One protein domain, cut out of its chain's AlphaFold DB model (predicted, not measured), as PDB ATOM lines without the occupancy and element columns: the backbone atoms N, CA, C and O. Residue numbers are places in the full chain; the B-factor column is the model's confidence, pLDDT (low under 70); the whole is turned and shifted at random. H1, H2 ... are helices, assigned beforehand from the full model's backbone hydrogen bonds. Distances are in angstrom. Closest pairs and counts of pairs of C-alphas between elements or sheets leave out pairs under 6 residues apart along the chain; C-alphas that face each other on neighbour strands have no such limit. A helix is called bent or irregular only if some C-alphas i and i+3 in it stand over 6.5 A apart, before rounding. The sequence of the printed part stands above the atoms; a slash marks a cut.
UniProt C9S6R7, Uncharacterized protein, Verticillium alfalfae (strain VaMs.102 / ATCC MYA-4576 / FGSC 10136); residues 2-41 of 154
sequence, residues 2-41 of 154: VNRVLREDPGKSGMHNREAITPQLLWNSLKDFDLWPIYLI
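What this domain is: This is residues 2 to 41 of the 154 residues of an uncharacterized protein of Verticillium alfalfae (strain VaMs.102 / ATCC MYA-4576 / FGSC 10136) (UniProt C9S6R7). The printed part is an open U of short helices with an empty middle: H1 and H2 make one arm, H3 and H4 make the other, and the link of residues 14 to 22 runs between them as the base of the U. The two arms have no contact with each other across the gap. The printed part has 40 residues with four named helices, in the order H1, H2, H3, H4, and no named strand; the class is all helix. It is only just loose, close to extended, with a radius of gyration of the C-alphas of 13.2 A, and its outline is flat, spanning 34 by 23 by 12 A.

Where its parts are: H1 is residues 2 to 8, 10.4 A from first to last C-alpha, and C-alpha 2 is at (396.934, 486.736, 355.712). H2 is residues 10 to 13, 6.3 A long; it is neither bent nor irregular, but only just, as C-alphas 10 and 13 are 6.3 A apart. In the link that follows, C-alpha 18 is at (385.007, 471.736, 360.848). H3 is residues 23 to 30, 10.5 A long. H4 is residues 33 to 41, the longest helix by residues, 13.7 A long, and it ends with C-alpha 41 at (408.767, 469.946, 380.011). H4 is irregular: C-alphas 34 and 37 are 7.0 A apart.

How they stand to each other: H1 and H2 only just touch, with 3 pairs of C-alphas within 8 A, and only at the corner by their tight link. Their closest C-alphas, those of Leu 6 and Lys 12, are 6.3 A apart. H2 and H3 are apart. H3 and H4 are close but not clearly touching; their closest C-alphas, those of Leu 30 and Trp 36, are 7.9 A apart. The lines of H3 and H4 stand about perpendicular, at 75 degrees. H4 is apart from H1 and from H2, and H1 is apart from H3. Every O i to N i+4 pair is within hydrogen-bond range in H1 and H3, against 3 of 5 in H4, while H2 is too short for such a pair.

The domain as a whole: The C-alphas of Asn 3 and Leu 40, the two farthest apart, are 34.1 A from each other. The printed part has no cut. The links from H1 to H2 and from H3 to H4 are tight, and the link of 9 residues from H2 to H3 is short. Residues 15 to 29, of which 23 to 29 belong to H3, stand free, as do residues 31 to 38, of which 33 to 38 belong to H4. The mean pLDDT of the printed part is 78.4, and the model's confidence is under 70 at residue 2 and residues 9 to 18.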
ATOM      1  N   VAL A   2     397.256 488.063 356.294       61.19
ATOM      2  CA  VAL A   2     396.934 486.736 355.712       61.19
ATOM      3  C   VAL A   2     397.934 486.276 354.634       61.19
ATOM      4  O   VAL A   2     398.423 485.155 354.704       61.19
ATOM      5  N   ASN A   3     398.355 487.159 353.717       77.69
ATOM      6  CA  ASN A   3     399.288 486.792 352.633       77.69
ATOM      7  C   ASN A   3     400.669 486.315 353.103       77.69
ATOM      8  O   ASN A   3     401.315 485.550 352.398       77.69
ATOM      9  N   ARG A   4     401.142 486.743 354.285       79.44
ATOM     10  CA  ARG A   4     402.408 486.224 354.830       79.44
ATOM     11  C   ARG A   4     402.242 484.783 355.318       79.44
ATOM     12  O   ARG A   4     403.098 483.964 355.055       79.44
ATOM     13  N   VAL A   5     401.125 484.475 355.978       71.25
ATOM     14  CA  VAL A   5     400.869 483.157 356.579       71.25
ATOM     15  C   VAL A   5     400.697 482.098 355.493       71.25
ATOM     16  O   VAL A   5     401.282 481.031 355.596       71.25
ATOM     17  N   LEU A   6     399.980 482.432 354.416       75.62
ATOM     18  CA  LEU A   6     399.802 481.537 353.266       75.62
ATOM     19  C   LEU A   6     401.083 481.322 352.448       75.62
ATOM     20  O   LEU A   6     401.188 480.329 351.742       75.62
ATOM     21  N   ARG A   7     402.047 482.249 352.526       79.31
ATOM     22  CA  ARG A   7     403.344 482.110 351.851       79.31
ATOM     23  C   ARG A   7     404.308 481.211 352.629       79.31
ATOM     24  O   ARG A   7     405.086 480.513 351.994       79.31
ATOM     25  N   GLU A   8     404.263 481.239 353.962       79.25
ATOM     26  CA  GLU A   8     405.126 480.405 354.817       79.25
ATOM     27  C   GLU A   8     404.582 478.976 354.996       79.25
ATOM     28  O   GLU A   8     405.360 478.040 355.140       79.25
ATOM     29  N   ASP A   9     403.260 478.785 354.957       68.12
ATOM     30  CA  ASP A   9     402.634 477.459 354.973       68.12
ATOM     31  C   ASP A   9     401.355 477.468 354.108       68.12
ATOM     32  O   ASP A   9     400.259 477.782 354.598       68.12
ATOM     33  N   PRO A  10     401.467 477.157 352.801       68.94
ATOM     34  CA  PRO A  10     400.337 477.185 351.874       68.94
ATOM     35  C   PRO A  10     399.240 476.164 352.221       68.94
ATOM     36  O   PRO A  10     398.110 476.313 351.759       68.94
ATOM     37  N   GLY A  11     399.516 475.175 353.084       68.31
ATOM     38  CA  GLY A  11     398.514 474.225 353.580       68.31
ATOM     39  C   GLY A  11     397.452 474.864 354.486       68.31
ATOM     40  O   GLY A  11     396.354 474.325 354.633       68.31
ATOM     41  N   LYS A  12     397.719 476.052 355.047       63.97
ATOM     42  CA  LYS A  12     396.808 476.744 355.979       63.97
ATOM     43  C   LYS A  12     395.537 477.302 355.328       63.97
ATOM     44  O   LYS A  12     394.580 477.553 356.056       63.97
ATOM     45  N   SER A  13     395.485 477.494 354.002       66.69
ATOM     46  CA  SER A  13     394.251 477.944 353.322       66.69
ATOM     47  C   SER A  13     393.262 476.820 353.028       66.69
ATOM     48  O   SER A  13     392.119 477.109 352.687       66.69
ATOM     49  N   GLY A  14     393.697 475.558 353.094       66.44
ATOM     50  CA  GLY A  14     392.866 474.400 352.751       66.44
ATOM     51  C   GLY A  14     392.033 473.858 353.911       66.44
ATOM     52  O   GLY A  14     391.161 473.029 353.686       66.44
ATOM     53  N   MET A  15     392.292 474.313 355.140       66.19
ATOM     54  CA  MET A  15     391.718 473.719 356.344       66.19
ATOM     55  C   MET A  15     390.282 474.203 356.558       66.19
ATOM     56  O   MET A  15     390.043 475.379 356.858       66.19
ATOM     57  N   HIS A  16     389.308 473.303 356.419       66.81
ATOM     58  CA  HIS A  16     387.931 473.612 356.782       66.81
ATOM     59  C   HIS A  16     387.834 473.651 358.313       66.81
ATOM     60  O   HIS A  16     388.176 472.688 358.992       66.81
ATOM     61  N   ASN A  17     387.309 474.741 358.882       65.69
ATOM     62  CA  ASN A  17     387.164 474.963 360.336       65.69
ATOM     63  C   ASN A  17     386.250 473.929 361.062       65.69
ATOM     64  O   ASN A  17     385.867 474.121 362.213       65.69
ATOM     65  N   ARG A  18     385.841 472.852 360.374       66.81
ATOM     66  CA  ARG A  18     385.007 471.736 360.848       66.81
ATOM     67  C   ARG A  18     385.503 470.378 360.330       66.81
ATOM     68  O   ARG A  18     384.701 469.494 360.046       66.81
ATOM     69  N   GLU A  19     386.808 470.199 360.182       74.00
ATOM     70  CA  GLU A  19     387.385 468.866 360.006       74.00
ATOM     71  C   GLU A  19     387.573 468.206 361.372       74.00
ATOM     72  O   GLU A  19     388.125 468.795 362.303       74.00
ATOM     73  N   ALA A  20     387.060 466.984 361.516       70.69
ATOM     74  CA  ALA A  20     387.269 466.213 362.728       70.69
ATOM     75  C   ALA A  20     388.757 465.865 362.843       70.69
ATOM     76  O   ALA A  20     389.360 465.353 361.900       70.69
ATOM     77  N   ILE A  21     389.333 466.108 364.020       74.69
ATOM     78  CA  ILE A  21     390.678 465.642 364.344       74.69
ATOM     79  C   ILE A  21     390.631 464.117 364.312       74.69
ATOM     80  O   ILE A  21     390.069 463.479 365.204       74.69
ATOM     81  N   THR A  22     391.183 463.521 363.259       83.75
ATOM     82  CA  THR A  22     391.274 462.067 363.183       83.75
ATOM     83  C   THR A  22     392.364 461.588 364.146       83.75
ATOM     84  O   THR A  22     393.385 462.262 364.320       83.75
ATOM     85  N   PRO A  23     392.202 460.412 364.776       83.69
ATOM     86  CA  PRO A  23     393.223 459.858 365.670       83.69
ATOM     87  C   PRO A  23     394.576 459.661 364.967       83.69
ATOM     88  O   PRO A  23     395.622 459.708 365.609       83.69
ATOM     89  N   GLN A  24     394.571 459.515 363.638       83.94
ATOM     90  CA  GLN A  24     395.777 459.458 362.819       83.94
ATOM     91  C   GLN A  24     396.526 460.798 362.783       83.94
ATOM     92  O   GLN A  24     397.745 460.808 362.935       83.94
ATOM     93  N   LEU A  25     395.818 461.926 362.646       82.75
ATOM     94  CA  LEU A  25     396.428 463.256 362.753       82.75
ATOM     95  C   LEU A  25     396.989 463.501 364.160       82.75
ATOM     96  O   LEU A  25     398.095 464.016 364.286       82.75
ATOM     97  N   LEU A  26     396.279 463.070 365.207       85.00
ATOM     98  CA  LEU A  26     396.761 463.198 366.586       85.00
ATOM     99  C   LEU A  26     398.064 462.411 366.814       85.00
ATOM    100  O   LEU A  26     399.001 462.911 367.432       85.00
ATOM    101  N   TRP A  27     398.134 461.188 366.286       88.31
ATOM    102  CA  TRP A  27     399.324 460.345 366.370       88.31
ATOM    103  C   TRP A  27     400.513 460.925 365.602       88.31
ATOM    104  O   TRP A  27     401.645 460.848 366.079       88.31
ATOM    105  N   ASN A  28     400.256 461.540 364.445       84.31
ATOM    106  CA  ASN A  28     401.284 462.239 363.681       84.31
ATOM    107  C   ASN A  28     401.847 463.431 364.467       84.31
ATOM    108  O   ASN A  28     403.062 463.576 364.525       84.31
ATOM    109  N   SER A  29     400.997 464.210 365.147       84.25
ATOM    110  CA  SER A  29     401.450 465.315 366.004       84.25
ATOM    111  C   SER A  29     402.242 464.840 367.227       84.25
ATOM    112  O   SER A  29     403.227 465.464 367.600       84.25
ATOM    113  N   LEU A  30     401.857 463.719 367.849       86.38
ATOM    114  CA  LEU A  30     402.589 463.157 368.997       86.38
ATOM    115  C   LEU A  30     403.975 462.610 368.617       86.38
ATOM    116  O   LEU A  30     404.898 462.631 369.431       86.38
ATOM    117  N   LYS A  31     404.131 462.100 367.392       88.81
ATOM    118  CA  LYS A  31     405.404 461.574 366.873       88.81
ATOM    119  C   LYS A  31     406.355 462.644 366.338       88.81
ATOM    120  O   LYS A  31     407.460 462.294 365.934       88.81
ATOM    121  N   ASP A  32     405.943 463.903 366.323       88.44
ATOM    122  CA  ASP A  32     406.764 464.995 365.822       88.44
ATOM    123  C   ASP A  32     407.913 465.301 366.797       88.44
ATOM    124  O   ASP A  32     407.689 465.822 367.891       88.44
ATOM    125  N   PHE A  33     409.143 464.937 366.424       84.69
ATOM    126  CA  PHE A  33     410.323 465.028 367.292       84.69
ATOM    127  C   PHE A  33     410.617 466.456 367.765       84.69
ATOM    128  O   PHE A  33     411.116 466.632 368.879       84.69
ATOM    129  N   ASP A  34     410.256 467.469 366.976       87.12
ATOM    130  CA  ASP A  34     410.486 468.873 367.328       87.12
ATOM    131  C   ASP A  34     409.609 469.321 368.513       87.12
ATOM    132  O   ASP A  34     409.971 470.233 369.262       87.12
ATOM    133  N   LEU A  35     408.478 468.641 368.744       88.12
ATOM    134  CA  LEU A  35     407.547 468.914 369.846       88.12
ATOM    135  C   LEU A  35     407.865 468.118 371.122       88.12
ATOM    136  O   LEU A  35     407.331 468.409 372.195       88.12
ATOM    137  N   TRP A  36     408.758 467.133 371.062       89.62
ATOM    138  CA  TRP A  36     409.077 466.306 372.230       89.62
ATOM    139  C   TRP A  36     409.663 467.090 373.411       89.62
ATOM    140  O   TRP A  36     409.243 466.827 374.542       89.62
ATOM    141  N   PRO A  37     410.565 468.076 373.221       87.75
ATOM    142  CA  PRO A  37     411.091 468.862 374.334       87.75
ATOM    143  C   PRO A  37     409.996 469.598 375.109       87.75
ATOM    144  O   PRO A  37     410.013 469.611 376.340       87.75
ATOM    145  N   ILE A  38     409.006 470.165 374.411       86.25
ATOM    146  CA  ILE A  38     407.908 470.878 375.071       86.25
ATOM    147  C   ILE A  38     406.945 469.913 375.773       86.25
ATOM    148  O   ILE A  38     406.463 470.228 376.862       86.25
ATOM    149  N   TYR A  39     406.734 468.709 375.227       87.94
ATOM    150  CA  TYR A  39     405.970 467.656 375.905       87.94
ATOM    151  C   TYR A  39     406.661 467.163 377.176       87.94
ATOM    152  O   TYR A  39     406.009 467.041 378.211       87.94
ATOM    153  N   LEU A  40     407.973 466.929 377.130       88.69
ATOM    154  CA  LEU A  40     408.747 466.513 378.301       88.69
ATOM    155  C   LEU A  40     408.719 467.575 379.398       88.69
ATOM    156  O   LEU A  40     408.500 467.236 380.560       88.69
ATOM    157  N   ILE A  41     408.881 468.852 379.042       85.31
ATOM    158  CA  ILE A  41     408.767 469.946 380.011       85.31
ATOM    159  C   ILE A  41     407.360 469.961 380.609       85.31
ATOM    160  O   ILE A  41     407.242 469.938 381.825       85.31
TER     161      ILE A  41